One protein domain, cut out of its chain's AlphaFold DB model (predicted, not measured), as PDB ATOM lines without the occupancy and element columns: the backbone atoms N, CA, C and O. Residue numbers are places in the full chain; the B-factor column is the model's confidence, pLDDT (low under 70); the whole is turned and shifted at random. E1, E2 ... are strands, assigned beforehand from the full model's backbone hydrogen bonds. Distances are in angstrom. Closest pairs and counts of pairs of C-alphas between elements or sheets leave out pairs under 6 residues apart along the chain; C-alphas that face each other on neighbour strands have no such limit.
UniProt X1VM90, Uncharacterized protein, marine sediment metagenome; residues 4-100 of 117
ATOM      1  N   SER A   4     -26.065  -3.952 -18.799       84.06
ATOM      2  CA  SER A   4     -25.903  -4.408 -17.412       84.06
ATOM      3  C   SER A   4     -26.207  -3.315 -16.389       84.06
ATOM      4  O   SER A   4     -26.460  -3.611 -15.227       84.06
ATOM      5  N   ASN A   5     -26.175  -2.051 -16.819       88.00
ATOM      6  CA  ASN A   5     -26.493  -0.897 -15.984       88.00
ATOM      7  C   ASN A   5     -27.992  -0.564 -16.001       88.00
ATOM      8  O   ASN A   5     -28.423   0.375 -15.339       88.00
ATOM      9  N   LEU A   6     -28.776  -1.304 -16.784       82.88
ATOM     10  CA  LEU A   6     -30.215  -1.175 -16.904       82.88
ATOM     11  C   LEU A   6     -30.832  -2.443 -16.319       82.88
ATOM     12  O   LEU A   6     -30.447  -3.551 -16.687       82.88
ATOM     13  N   SER A   7     -31.795  -2.305 -15.414       87.88
ATOM     14  CA  SER A   7     -32.474  -3.432 -14.760       87.88
ATOM     15  C   SER A   7     -33.441  -4.161 -15.707       87.88
ATOM     16  O   SER A   7     -34.637  -4.258 -15.442       87.88
ATOM     17  N   LEU A   8     -32.936  -4.631 -16.848       85.81
ATOM     18  CA  LEU A   8     -33.700  -5.275 -17.911       85.81
ATOM     19  C   LEU A   8     -33.779  -6.797 -17.708       85.81
ATOM     20  O   LEU A   8     -32.883  -7.391 -17.095       85.81
ATOM     21  N   PRO A   9     -34.819  -7.463 -18.248       81.50
ATOM     22  CA  PRO A   9     -34.946  -8.915 -18.181       81.50
ATOM     23  C   PRO A   9     -33.798  -9.635 -18.903       81.50
ATOM     24  O   PRO A   9     -33.748  -9.669 -20.124       81.50
ATOM     25  N   GLN A  10     -32.931 -10.320 -18.154       75.88
ATOM     26  CA  GLN A  10     -31.706 -10.951 -18.679       75.88
ATOM     27  C   GLN A  10     -31.934 -12.190 -19.569       75.88
ATOM     28  O   GLN A  10     -30.979 -12.821 -20.012       75.88
ATOM     29  N   LYS A  11     -33.191 -12.579 -19.819       80.50
ATOM     30  CA  LYS A  11     -33.524 -13.745 -20.651       80.50
ATOM     31  C   LYS A  11     -33.397 -13.472 -22.148       80.50
ATOM     32  O   LYS A  11     -33.260 -14.425 -22.909       80.50
ATOM     33  N   SER A  12     -33.464 -12.208 -22.573       85.31
ATOM     34  CA  SER A  12     -33.310 -11.879 -23.988       85.31
ATOM     35  C   SER A  12     -31.852 -11.618 -24.337       85.31
ATOM     36  O   SER A  12     -31.139 -10.913 -23.622       85.31
ATOM     37  N   ARG A  13     -31.420 -12.195 -25.463       90.25
ATOM     38  CA  ARG A  13     -30.083 -11.979 -26.020       90.25
ATOM     39  C   ARG A  13     -29.964 -10.612 -26.685       90.25
ATOM     40  O   ARG A  13     -28.906 -10.004 -26.633       90.25
ATOM     41  N   TYR A  14     -31.026 -10.138 -27.325       94.69
ATOM     42  CA  TYR A  14     -31.012  -8.878 -28.057       94.69
ATOM     43  C   TYR A  14     -32.092  -7.950 -27.524       94.69
ATOM     44  O   TYR A  14     -33.136  -8.399 -27.059       94.69
ATOM     45  N   TYR A  15     -31.857  -6.652 -27.644       96.31
ATOM     46  CA  TYR A  15     -32.791  -5.608 -27.263       96.31
ATOM     47  C   TYR A  15     -33.011  -4.651 -28.429       96.31
ATOM     48  O   TYR A  15     -32.084  -4.349 -29.180       96.31
ATOM     49  N   HIS A  16     -34.236  -4.166 -28.567       96.44
ATOM     50  CA  HIS A  16     -34.589  -3.040 -29.412       96.44
ATOM     51  C   HIS A  16     -34.226  -1.725 -28.730       96.44
ATOM     52  O   HIS A  16     -34.356  -1.607 -27.513       96.44
ATOM     53  N   ALA A  17     -33.840  -0.725 -29.520       96.75
ATOM     54  CA  ALA A  17     -33.787   0.666 -29.084       96.75
ATOM     55  C   ALA A  17     -34.560   1.562 -30.046       96.75
ATOM     56  O   ALA A  17     -34.292   1.566 -31.250       96.75
ATOM     57  N   PHE A  18     -35.475   2.355 -29.503       97.69
ATOM     58  CA  PHE A  18     -36.253   3.326 -30.261       97.69
ATOM     59  C   PHE A  18     -36.200   4.691 -29.578       97.69
ATOM     60  O   PHE A  18     -36.370   4.762 -28.364       97.69
ATOM     61  N   ASP A  19     -35.955   5.753 -30.342       96.88
ATOM     62  CA  ASP A  19     -35.948   7.137 -29.859       96.88
ATOM     63  C   ASP A  19     -37.262   7.839 -30.176       96.88
ATOM     64  O   ASP A  19     -37.614   8.002 -31.345       96.88
ATOM     65  N   PHE A  20     -37.943   8.286 -29.123       96.69
ATOM     66  CA  PHE A  20     -39.228   8.971 -29.206       96.69
ATOM     67  C   PHE A  20     -39.149  10.257 -30.035       96.69
ATOM     68  O   PHE A  20     -39.937  10.443 -30.954       96.69
ATOM     69  N   TRP A  21     -38.174  11.131 -29.757       94.75
ATOM     70  CA  TRP A  21     -38.139  12.473 -30.355       94.75
ATOM     71  C   TRP A  21     -37.850  12.462 -31.851       94.75
ATOM     72  O   TRP A  21     -38.323  13.328 -32.582       94.75
ATOM     73  N   ARG A  22     -37.054  11.493 -32.305       94.75
ATOM     74  CA  ARG A  22     -36.661  11.366 -33.713       94.75
ATOM     75  C   ARG A  22     -37.461  10.311 -34.462       94.75
ATOM     76  O   ARG A  22     -37.136  10.055 -35.618       94.75
ATOM     77  N   GLU A  23     -38.427   9.673 -33.796       96.19
ATOM     78  CA  GLU A  23     -39.190   8.535 -34.317       96.19
ATOM     79  C   GLU A  23     -38.272   7.488 -34.981       96.19
ATOM     80  O   GLU A  23     -38.527   6.991 -36.080       96.19
ATOM     81  N   LYS A  24     -37.133   7.196 -34.335       96.00
ATOM     82  CA  LYS A  24     -36.028   6.457 -34.956       96.00
ATOM     83  C   LYS A  24     -35.749   5.142 -34.251       96.00
ATOM     84  O   LYS A  24     -35.366   5.109 -33.083       96.00
ATOM     85  N   TYR A  25     -35.792   4.065 -35.026       97.19
ATOM     86  CA  TYR A  25     -35.299   2.760 -34.610       97.19
ATOM     87  C   TYR A  25     -33.775   2.656 -34.800       97.19
ATOM     88  O   TYR A  25     -33.252   2.897 -35.889       97.19
ATOM     89  N   PHE A  26     -33.055   2.297 -33.737       96.06
ATOM     90  CA  PHE A  26     -31.596   2.122 -33.737       96.06
ATOM     91  C   PHE A  26     -31.150   0.679 -34.002       96.06
ATOM     92  O   PHE A  26     -29.950   0.412 -34.057       96.06
ATOM     93  N   GLY A  27     -32.093  -0.243 -34.203       94.81
ATOM     94  CA  GLY A  27     -31.796  -1.650 -34.440       94.81
ATOM     95  C   GLY A  27     -31.768  -2.494 -33.165       94.81
ATOM     96  O   GLY A  27     -32.132  -2.047 -32.072       94.81
ATOM     97  N   LYS A  28     -31.338  -3.746 -33.349       95.38
ATOM     98  CA  LYS A  28     -31.128  -4.727 -32.284       95.38
ATOM     99  C   LYS A  28     -29.698  -4.617 -31.764       95.38
ATOM    100  O   LYS A  28     -28.767  -4.524 -32.561       95.38
ATOM    101  N   PHE A  29     -29.511  -4.701 -30.454       94.50
ATOM    102  CA  PHE A  29     -28.193  -4.716 -29.822       94.50
ATOM    103  C   PHE A  29     -28.144  -5.732 -28.676       94.50
ATOM    104  O   PHE A  29     -29.167  -6.041 -28.079       94.50
ATOM    105  N   GLU A  30     -26.967  -6.294 -28.396       92.62
ATOM    106  CA  GLU A  30     -26.798  -7.340 -27.368       92.62
ATOM    107  C   GLU A  30     -26.303  -6.746 -26.045       92.62
ATOM    108  O   GLU A  30     -26.991  -6.823 -25.036       92.62
ATOM    109  N   ARG A  31     -25.113  -6.132 -26.032       88.25
ATOM    110  CA  ARG A  31     -24.438  -5.727 -24.781       88.25
ATOM    111  C   ARG A  31     -24.468  -4.235 -24.514       88.25
ATOM    112  O   ARG A  31     -24.485  -3.808 -23.362       88.25
ATOM    113  N   GLU A  32     -24.432  -3.440 -25.568       91.81
ATOM    114  CA  GLU A  32     -24.375  -1.994 -25.463       91.81
ATOM    115  C   GLU A  32     -25.005  -1.324 -26.672       91.81
ATOM    116  O   GLU A  32     -25.013  -1.866 -27.775       91.81
ATOM    117  N   ILE A  33     -25.496  -0.113 -26.441       91.06
ATOM    118  CA  ILE A  33     -25.922   0.805 -27.488       91.06
ATOM    119  C   ILE A  33     -24.996   2.019 -27.503       91.06
ATOM    120  O   ILE A  33     -24.725   2.627 -26.460       91.06
ATOM    121  N   ILE A  34     -24.506   2.374 -28.689       91.00
ATOM    122  CA  ILE A  34     -23.681   3.560 -28.920       91.00
ATOM    123  C   ILE A  34     -24.478   4.508 -29.806       91.00
ATOM    124  O   ILE A  34     -24.819   4.187 -30.941       91.00
ATOM    125  N   VAL A  35     -24.777   5.686 -29.269       90.69
ATOM    126  CA  VAL A  35     -25.552   6.728 -29.944       90.69
ATOM    127  C   VAL A  35     -24.816   8.050 -29.837       90.69
ATOM    128  O   VAL A  35     -24.220   8.366 -28.807       90.69
ATOM    129  N   LYS A  36     -24.861   8.833 -30.912       91.62
ATOM    130  CA  LYS A  36     -24.337  10.196 -30.916       91.62
ATOM    131  C   LYS A  36     -25.441  11.144 -30.457       91.62
ATOM    132  O   LYS A  36     -26.489  11.213 -31.094       91.62
ATOM    133  N   VAL A  37     -25.179  11.886 -29.385       93.06
ATOM    134  CA  VAL A  37     -26.033  12.985 -28.921       93.06
ATOM    135  C   VAL A  37     -25.292  14.292 -29.205       93.06
ATOM    136  O   VAL A  37     -24.205  14.490 -28.658       93.06
ATOM    137  N   PRO A  38     -25.788  15.142 -30.120       92.50
ATOM    138  CA  PRO A  38     -25.213  16.463 -30.353       92.50
ATOM    139  C   PRO A  38     -25.197  17.330 -29.077       92.50
ATOM    140  O   PRO A  38     -25.966  17.074 -28.149       92.50
ATOM    141  N   PRO A  39     -24.345  18.370 -29.009       96.31
ATOM    142  CA  PRO A  39     -24.405  19.347 -27.926       96.31
ATOM    143  C   PRO A  39     -25.807  19.958 -27.797       96.31
ATOM    144  O   PRO A  39     -26.417  20.297 -28.808       96.31
ATOM    145  N   ALA A  40     -26.278  20.125 -26.556       94.38
ATOM    146  CA  ALA A  40     -27.609  20.652 -26.228       94.38
ATOM    147  C   ALA A  40     -28.798  19.835 -26.786       94.38
ATOM    148  O   ALA A  40     -29.885  20.376 -26.968       94.38
ATOM    149  N   ASP A  41     -28.601  18.538 -27.026       94.62
ATOM    150  CA  ASP A  41     -29.635  17.607 -27.483       94.62
ATOM    151  C   ASP A  41     -29.890  16.511 -26.427       94.62
ATOM    152  O   ASP A  41     -29.065  16.280 -25.537       94.62
ATOM    153  N   ALA A  42     -31.026  15.821 -26.520       93.81
ATOM    154  CA  ALA A  42     -31.400  14.726 -25.632       93.81
ATOM    155  C   ALA A  42     -32.023  13.561 -26.411       93.81
ATOM    156  O   ALA A  42     -32.668  13.731 -27.440       93.81
ATOM    157  N   LEU A  43     -31.829  12.353 -25.888       94.50
ATOM    158  CA  LEU A  43     -32.411  11.125 -26.419       94.50
ATOM    159  C   LEU A  43     -33.433  10.565 -25.441       94.50
ATOM    160  O   LEU A  43     -33.148  10.486 -24.247       94.50
ATOM    161  N   MET A  44     -34.578  10.116 -25.953       95.69
ATOM    162  CA  MET A  44     -35.592   9.436 -25.151       95.69
ATOM    163  C   MET A  44     -35.767   8.012 -25.672       95.69
ATOM    164  O   MET A  44     -36.623   7.730 -26.511       95.69
ATOM    165  N   LEU A  45     -34.908   7.117 -25.181       95.00
ATOM    166  CA  LEU A  45     -34.857   5.738 -25.645       95.00
ATOM    167  C   LEU A  45     -35.811   4.840 -24.864       95.00
ATOM    168  O   LEU A  45     -35.712   4.734 -23.644       95.00
ATOM    169  N   THR A  46     -36.652   4.108 -25.587       94.56
ATOM    170  CA  THR A  46     -37.242   2.870 -25.082       94.56
ATOM    171  C   THR A  46     -36.340   1.699 -25.440       94.56
ATOM    172  O   THR A  46     -35.898   1.572 -26.583       94.56
ATOM    173  N   ILE A  47     -36.069   0.847 -24.447       94.44
ATOM    174  CA  ILE A  47     -35.299  -0.386 -24.602       94.44
ATOM    175  C   ILE A  47     -36.194  -1.563 -24.232       94.44
ATOM    176  O   ILE A  47     -36.739  -1.605 -23.130       94.44
ATOM    177  N   ARG A  48     -36.349  -2.514 -25.154       92.50
ATOM    178  CA  ARG A  48     -37.208  -3.695 -24.980       92.50
ATOM    179  C   ARG A  48     -36.475  -4.959 -25.403       92.50
ATOM    180  O   ARG A  48     -35.672  -4.874 -26.326       92.50
ATOM    181  N   PRO A  49     -36.701  -6.109 -24.748       94.31
ATOM    182  CA  PRO A  49     -36.191  -7.378 -25.253       94.31
ATOM    183  C   PRO A  49     -36.737  -7.633 -26.661       94.31
ATOM    184  O   PRO A  49     -37.882  -7.300 -26.936       94.31
ATOM    185  N   VAL A  50     -35.916  -8.212 -27.534       95.50
ATOM    186  CA  VAL A  50     -36.353  -8.675 -28.857       95.50
ATOM    187  C   VAL A  50     -37.148  -9.963 -28.700       95.50
ATOM    188  O   VAL A  50     -36.702 -10.882 -27.999       95.50
ATOM    189  N   SER A  51     -38.272 -10.027 -29.402       92.56
ATOM    190  CA  SER A  51     -39.142 -11.189 -29.539       92.56
ATOM    191  C   SER A  51     -38.880 -11.927 -30.861       92.56
ATOM    192  O   SER A  51     -38.235 -11.419 -31.780       92.56
ATOM    193  N   GLY A  52     -39.356 -13.171 -30.969       93.81
ATOM    194  CA  GLY A  52     -39.255 -13.972 -32.202       93.81
ATOM    195  C   GLY A  52     -40.329 -13.660 -33.250       93.81
ATOM    196  O   GLY A  52     -40.318 -14.261 -34.319       93.81
ATOM    197  N   HIS A  53     -41.242 -12.743 -32.939       96.50
ATOM    198  CA  HIS A  53     -42.438 -12.408 -33.706       96.50
ATOM    199  C   HIS A  53     -42.580 -10.881 -33.843       96.50
ATOM    200  O   HIS A  53     -41.863 -10.143 -33.160       96.50
ATOM    201  N   PRO A  54     -43.479 -10.379 -34.710       97.62
ATOM    202  CA  PRO A  54     -43.806  -8.961 -34.777       97.62
ATOM    203  C   PRO A  54     -44.175  -8.366 -33.415       97.62
ATOM    204  O   PRO A  54     -44.876  -8.995 -32.618       97.62
ATOM    205  N   GLU A  55     -43.707  -7.150 -33.144       96.44
ATOM    206  CA  GLU A  55     -43.917  -6.482 -31.857       96.44
ATOM    207  C   GLU A  55     -43.906  -4.956 -31.969       96.44
ATOM    208  O   GLU A  55     -43.308  -4.373 -32.877       96.44
ATOM    209  N   ILE A  56     -44.561  -4.288 -31.018       97.00
ATOM    210  CA  ILE A  56     -44.611  -2.826 -30.969       97.00
ATOM    211  C   ILE A  56     -43.320  -2.288 -30.345       97.00
ATOM    212  O   ILE A  56     -43.002  -2.560 -29.183       97.00
ATOM    213  N   LEU A  57     -42.608  -1.453 -31.097       97.12
ATOM    214  CA  LEU A  57     -41.409  -0.755 -30.644       97.12
ATOM    215  C   LEU A  57     -41.750   0.463 -29.788       97.12
ATOM    216  O   LEU A  57     -41.141   0.665 -28.738       97.12
ATOM    217  N   SER A  58     -42.684   1.292 -30.259       96.62
ATOM    218  CA  SER A  58     -42.995   2.587 -29.652       96.62
ATOM    219  C   SER A  58     -44.303   3.172 -30.195       96.62
ATOM    220  O   SER A  58     -44.862   2.681 -31.178       96.62
ATOM    221  N   THR A  59     -44.754   4.252 -29.564       94.44
ATOM    222  CA  THR A  59     -45.822   5.137 -30.033       94.44
ATOM    223  C   THR A  59     -45.351   6.587 -29.923       94.44
ATOM    224  O   THR A  59     -44.484   6.895 -29.101       94.44
ATOM    225  N   ASN A  60     -45.907   7.493 -30.733       92.38
ATOM    226  CA  ASN A  60     -45.598   8.928 -30.639       92.38
ATOM    227  C   ASN A  60     -46.518   9.693 -29.663       92.38
ATOM    228  O   ASN A  60     -46.443  10.916 -29.577       92.38
ATOM    229  N   MET A  61     -47.368   8.988 -28.909       88.44
ATOM    230  CA  MET A  61     -48.428   9.628 -28.133       88.44
ATOM    231  C   MET A  61     -47.960  10.188 -26.795       88.44
ATOM    232  O   MET A  61     -48.203  11.352 -26.480       88.44
ATOM    233  N   HIS A  62     -47.310   9.347 -25.996       89.56
ATOM    234  CA  HIS A  62     -46.781   9.692 -24.682       89.56
ATOM    235  C   HIS A  62     -45.301   9.326 -24.641       89.56
ATOM    236  O   HIS A  62     -44.888   8.326 -25.222       89.56
ATOM    237  N   TYR A  63     -44.493  10.082 -23.894       91.69
ATOM    238  CA  TYR A  63     -43.056   9.798 -23.740       91.69
ATOM    239  C   TYR A  63     -42.772   8.423 -23.103       91.69
ATOM    240  O   TYR A  63     -41.655   7.912 -23.181       91.69
ATOM    241  N   THR A  64     -43.785   7.816 -22.477       92.38
ATOM    242  CA  THR A  64     -43.779   6.444 -21.954       92.38
ATOM    243  C   THR A  64     -43.916   5.377 -23.051       92.38
ATOM    244  O   THR A  64     -43.797   4.188 -22.756       92.38
ATOM    245  N   GLN A  65     -44.114   5.794 -24.306       94.56
ATOM    246  CA  GLN A  65     -43.959   4.999 -25.527       94.56
ATOM    247  C   GLN A  65     -44.811   3.725 -25.555       94.56
ATOM    248  O   GLN A  65     -44.332   2.660 -25.944       94.56
ATOM    249  N   GLY A  66     -46.066   3.797 -25.115       92.44
ATOM    250  CA  GLY A  66     -46.973   2.651 -25.075       92.44
ATOM    251  C   GLY A  66     -47.286   2.134 -23.677       92.44
ATOM    252  O   GLY A  66     -48.209   1.344 -23.531       92.44
ATOM    253  N   ALA A  67     -46.562   2.557 -22.634       91.12
ATOM    254  CA  ALA A  67     -46.788   2.009 -21.291       91.12
ATOM    255  C   ALA A  67     -48.126   2.437 -20.658       91.12
ATOM    256  O   ALA A  67     -48.587   1.787 -19.723       91.12
ATOM    257  N   VAL A  68     -48.725   3.538 -21.121       90.19
ATOM    258  CA  VAL A  68     -49.993   4.071 -20.576       90.19
ATOM    259  C   VAL A  68     -51.124   4.075 -21.603       90.19
ATOM    260  O   VAL A  68     -52.293   4.144 -21.238       90.19
ATOM    261  N   ASP A  69     -50.763   4.014 -22.880       88.00
ATOM    262  CA  ASP A  69     -51.635   4.195 -24.033       88.00
ATOM    263  C   ASP A  69     -51.930   2.890 -24.780       88.00
ATOM    264  O   ASP A  69     -52.972   2.810 -25.427       88.00
ATOM    265  N   LEU A  70     -51.082   1.861 -24.657       92.81
ATOM    266  CA  LEU A  70     -51.345   0.535 -25.217       92.81
ATOM    267  C   LEU A  70     -51.873  -0.414 -24.141       92.81
ATOM    268  O   LEU A  70     -51.386  -0.452 -23.010       92.81
ATOM    269  N   LYS A  71     -52.855  -1.221 -24.526       93.44
ATOM    270  CA  LYS A  71     -53.476  -2.264 -23.711       93.44
ATOM    271  C   LYS A  71     -53.558  -3.548 -24.522       93.44
ATOM    272  O   LYS A  71     -53.562  -3.514 -25.751       93.44
ATOM    273  N   ASP A  72     -53.606  -4.672 -23.814       94.69
ATOM    274  CA  ASP A  72     -53.839  -5.997 -24.399       94.69
ATOM    275  C   ASP A  72     -52.913  -6.317 -25.585       94.69
ATOM    276  O   ASP A  72     -53.336  -6.913 -26.571       94.69
ATOM    277  N   VAL A  73     -51.646  -5.888 -25.505       95.81
ATOM    278  CA  VAL A  73     -50.652  -6.159 -26.549       95.81
ATOM    279  C   VAL A  73     -50.297  -7.641 -26.506       95.81
ATOM    280  O   VAL A  73     -49.625  -8.092 -25.576       95.81
ATOM    281  N   THR A  74     -50.749  -8.399 -27.499       96.94
ATOM    282  CA  THR A  74     -50.554  -9.849 -27.576       96.94
ATOM    283  C   THR A  74     -50.209 -10.289 -28.992       96.94
ATOM    284  O   THR A  74     -50.704  -9.750 -29.978       96.94
ATOM    285  N   TRP A  75     -49.332 -11.283 -29.091       97.44
ATOM    286  CA  TRP A  75     -49.070 -11.998 -30.332       97.44
ATOM    287  C   TRP A  75     -49.814 -13.334 -30.308       97.44
ATOM    288  O   TRP A  75     -49.751 -14.051 -29.309       97.44
ATOM    289  N   ASP A  76     -50.506 -13.650 -31.399       96.88
ATOM    290  CA  ASP A  76     -51.141 -14.943 -31.641       96.88
ATOM    291  C   ASP A  76     -50.335 -15.721 -32.690       96.88
ATOM    292  O   ASP A  76     -50.316 -15.360 -33.869       96.88
ATOM    293  N   ASP A  77     -49.666 -16.794 -32.259       95.00
ATOM    294  CA  ASP A  77     -48.891 -17.675 -33.139       95.00
ATOM    295  C   ASP A  77     -49.759 -18.522 -34.084       95.00
ATOM    296  O   ASP A  77     -49.284 -18.914 -35.149       95.00
ATOM    297  N   GLY A  78     -51.008 -18.826 -33.715       95.75
ATOM    298  CA  GLY A  78     -51.913 -19.631 -34.538       95.75
ATOM    299  C   GLY A  78     -52.404 -18.869 -35.764       95.75
ATOM    300  O   GLY A  78     -52.431 -19.416 -36.867       95.75
ATOM    301  N   ASP A  79     -52.719 -17.590 -35.567       94.06
ATOM    302  CA  ASP A  79     -53.242 -16.701 -36.606       94.06
ATOM    303  C   ASP A  79     -52.187 -15.754 -37.207       94.06
ATOM    304  O   ASP A  79     -52.474 -15.057 -38.183       94.06
ATOM    305  N   MET A  80     -50.975 -15.724 -36.642       96.62
ATOM    306  CA  MET A  80     -49.885 -14.798 -36.980       96.62
ATOM    307  C   MET A  80     -50.298 -13.322 -36.895       96.62
ATOM    308  O   MET A  80     -50.026 -12.528 -37.802       96.62
ATOM    309  N   LYS A  81     -50.964 -12.946 -35.799       97.12
ATOM    310  CA  LYS A  81     -51.494 -11.591 -35.599       97.12
ATOM    311  C   LYS A  81     -50.941 -10.936 -34.346       97.12
ATOM    312  O   LYS A  81     -50.889 -11.531 -33.275       97.12
ATOM    313  N   LEU A  82     -50.586  -9.663 -34.490       97.75
ATOM    314  CA  LEU A  82     -50.295  -8.769 -33.378       97.75
ATOM    315  C   LEU A  82     -51.569  -7.992 -33.044       97.75
ATOM    316  O   LEU A  82     -52.023  -7.168 -33.837       97.75
ATOM    317  N   HIS A  83     -52.130  -8.254 -31.871       96.69
ATOM    318  CA  HIS A  83     -53.291  -7.559 -31.338       96.69
ATOM    319  C   HIS A  83     -52.854  -6.520 -30.312       96.69
ATOM    320  O   HIS A  83     -51.922  -6.739 -29.542       96.69
ATOM    321  N   PHE A  84     -53.534  -5.380 -30.307       94.69
ATOM    322  CA  PHE A  84     -53.438  -4.378 -29.256       94.69
ATOM    323  C   PHE A  84     -54.686  -3.496 -29.292       94.69
ATOM    324  O   PHE A  84     -55.367  -3.394 -30.314       94.69
ATOM    325  N   SER A  85     -54.970  -2.838 -28.175       92.25
ATOM    326  CA  SER A  85     -55.950  -1.762 -28.093       92.25
ATOM    327  C   SER A  85     -55.312  -0.516 -27.486       92.25
ATOM    328  O   SER A  85     -54.238  -0.571 -26.883       92.25
ATOM    329  N   SER A  86     -55.950   0.632 -27.677       86.69
ATOM    330  CA  SER A  86     -55.415   1.917 -27.236       86.69
ATOM    331  C   SER A  86     -56.508   2.966 -27.117       86.69
ATOM    332  O   SER A  86     -57.554   2.872 -27.759       86.69
ATOM    333  N   ASP A  87     -56.261   3.971 -26.280       79.12
ATOM    334  CA  ASP A  87     -57.156   5.112 -26.103       79.12
ATOM    335  C   ASP A  87     -56.504   6.373 -26.683       79.12
ATOM    336  O   ASP A  87     -55.509   6.877 -26.160       79.12
ATOM    337  N   PHE A  88     -57.041   6.846 -27.808       71.94
ATOM    338  CA  PHE A  88     -56.466   7.925 -28.615       71.94
ATOM    339  C   PHE A  88     -57.188   9.264 -28.458       71.94
ATOM    340  O   PHE A  88     -57.002  10.140 -29.300       71.94
ATOM    341  N   ALA A  89     -58.017   9.434 -27.420       60.75
ATOM    342  CA  ALA A  89     -59.096  10.429 -27.348       60.75
ATOM    343  C   ALA A  89     -58.760  11.902 -27.688       60.75
ATOM    344  O   ALA A  89     -59.681  12.698 -27.868       60.75
ATOM    345  N   TYR A  90     -57.485  12.288 -27.804       67.25
ATOM    346  CA  TYR A  90     -57.064  13.674 -28.022       67.25
ATOM    347  C   TYR A  90     -55.975  13.883 -29.089       67.25
ATOM    348  O   TYR A  90     -55.499  15.011 -29.230       67.25
ATOM    349  N   GLN A  91     -55.555  12.852 -29.836       68.12
ATOM    350  CA  GLN A  91     -54.447  12.975 -30.797       68.12
ATOM    351  C   GLN A  91     -54.882  12.777 -32.250       68.12
ATOM    352  O   GLN A  91     -55.643  11.871 -32.570       68.12
ATOM    353  N   VAL A  92     -54.379  13.652 -33.124       68.31
ATOM    354  CA  VAL A  92     -54.780  13.734 -34.540       68.31
ATOM    355  C   VAL A  92     -53.778  13.030 -35.471       68.31
ATOM    356  O   VAL A  92     -54.156  12.630 -36.564       68.31
ATOM    357  N   ASP A  93     -52.527  12.833 -35.037       83.88
ATOM    358  CA  ASP A  93     -51.461  12.155 -35.799       83.88
ATOM    359  C   ASP A  93     -50.793  11.074 -34.934       83.88
ATOM    360  O   ASP A  93     -49.687  11.244 -34.414       83.88
ATOM    361  N   VAL A  94     -51.522   9.981 -34.703       85.00
ATOM    362  CA  VAL A  94     -51.039   8.851 -33.904       85.00
ATOM    363  C   VAL A  94     -50.255   7.887 -34.781       85.00
ATOM    364  O   VAL A  94     -50.757   7.384 -35.784       85.00
ATOM    365  N   LYS A  95     -49.043   7.556 -34.343       91.94
ATOM    366  CA  LYS A  95     -48.186   6.551 -34.967       91.94
ATOM    367  C   LYS A  95     -47.875   5.433 -33.993       91.94
ATOM    368  O   LYS A  95     -47.540   5.665 -32.828       91.94
ATOM    369  N   ILE A  96     -47.914   4.217 -34.522       93.56
ATOM    370  CA  ILE A  96     -47.462   3.002 -33.851       93.56
ATOM    371  C   ILE A  96     -46.337   2.419 -34.690       93.56
ATOM    372  O   ILE A  96     -46.501   2.146 -35.877       93.56
ATOM    373  N   PHE A  97     -45.181   2.242 -34.064       96.81
ATOM    374  CA  PHE A  97     -44.004   1.694 -34.717       96.81
ATOM    375  C   PHE A  97     -43.933   0.204 -34.418       96.81
ATOM    376  O   PHE A  97     -43.773  -0.186 -33.262       96.81
ATOM    377  N   VAL A  98     -44.041  -0.625 -35.453       97.19
ATOM    378  CA  VAL A  98     -44.006  -2.088 -35.343       97.19
ATOM    379  C   VAL A  98     -42.716  -2.609 -35.967       97.19
ATOM    380  O   VAL A  98     -42.349  -2.222 -37.075       97.19
ATOM    381  N   TYR A  99     -42.019  -3.488 -35.253       97.81
ATOM    382  CA  TYR A  99     -40.938  -4.287 -35.811       97.81
ATOM    383  C   TYR A  99     -41.519  -5.568 -36.404       97.81
ATOM    384  O   TYR A  99     -42.278  -6.270 -35.740       97.81
ATOM    385  N   VAL A 100     -41.135  -5.877 -37.640       97.19
ATOM    386  CA  VAL A 100     -41.486  -7.123 -38.327       97.19
ATOM    387  C   VAL A 100     -40.179  -7.880 -38.584       97.19
ATOM    388  O   VAL A 100     -39.327  -7.357 -39.304       97.19
TER     389      VAL A 100
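This is residues 4 to 100 of the 117 residues of an uncharacterized protein of marine sediment metagenome (UniProt X1VM90). Little of this domain is regular structure: a small sandwich, sheet E2-E1-E3 partly face to face with sheet E4-E7, has a hairpin, E5 and E6, beyond E4. The printed 97 residues hold no named helix and seven named strands, E1 to E7 in chain order, 38 residues: all strand, all antiparallel. It is compact, radius of gyration of the C-alphas 14.4 A, spanning 42 by 35 by 22 A.

E1, residues 15 to 19, pairs with E2, residues 24 to 29, as a hairpin (N 15 to O 29, 2.8 A), and with E3, residues 45 to 49 (N 16 to O 48, 2.8 A). E4, residues 55 to 59, pairs with E7, residues 96 to 99 (N 57 to O 97, 2.8 A); the closest C-alphas of E1 and E4, Phe 18 and Leu 57, are 6.6 A apart. E5, residues 70 to 76, and E6, residues 81 to 86, form a hairpin (N 71 to O 85, 2.8 A).

E1 begins at C-alpha 15 (-32.791, -5.608, -27.263); E7 ends at C-alpha 99 (-40.938, -4.287, -35.811). E5 is 16.8 A long.

The printed part has no cut. Link E2 to E3 is long; residues 36 to 41 stand free. Residues 89 to 92 have pLDDT under 70.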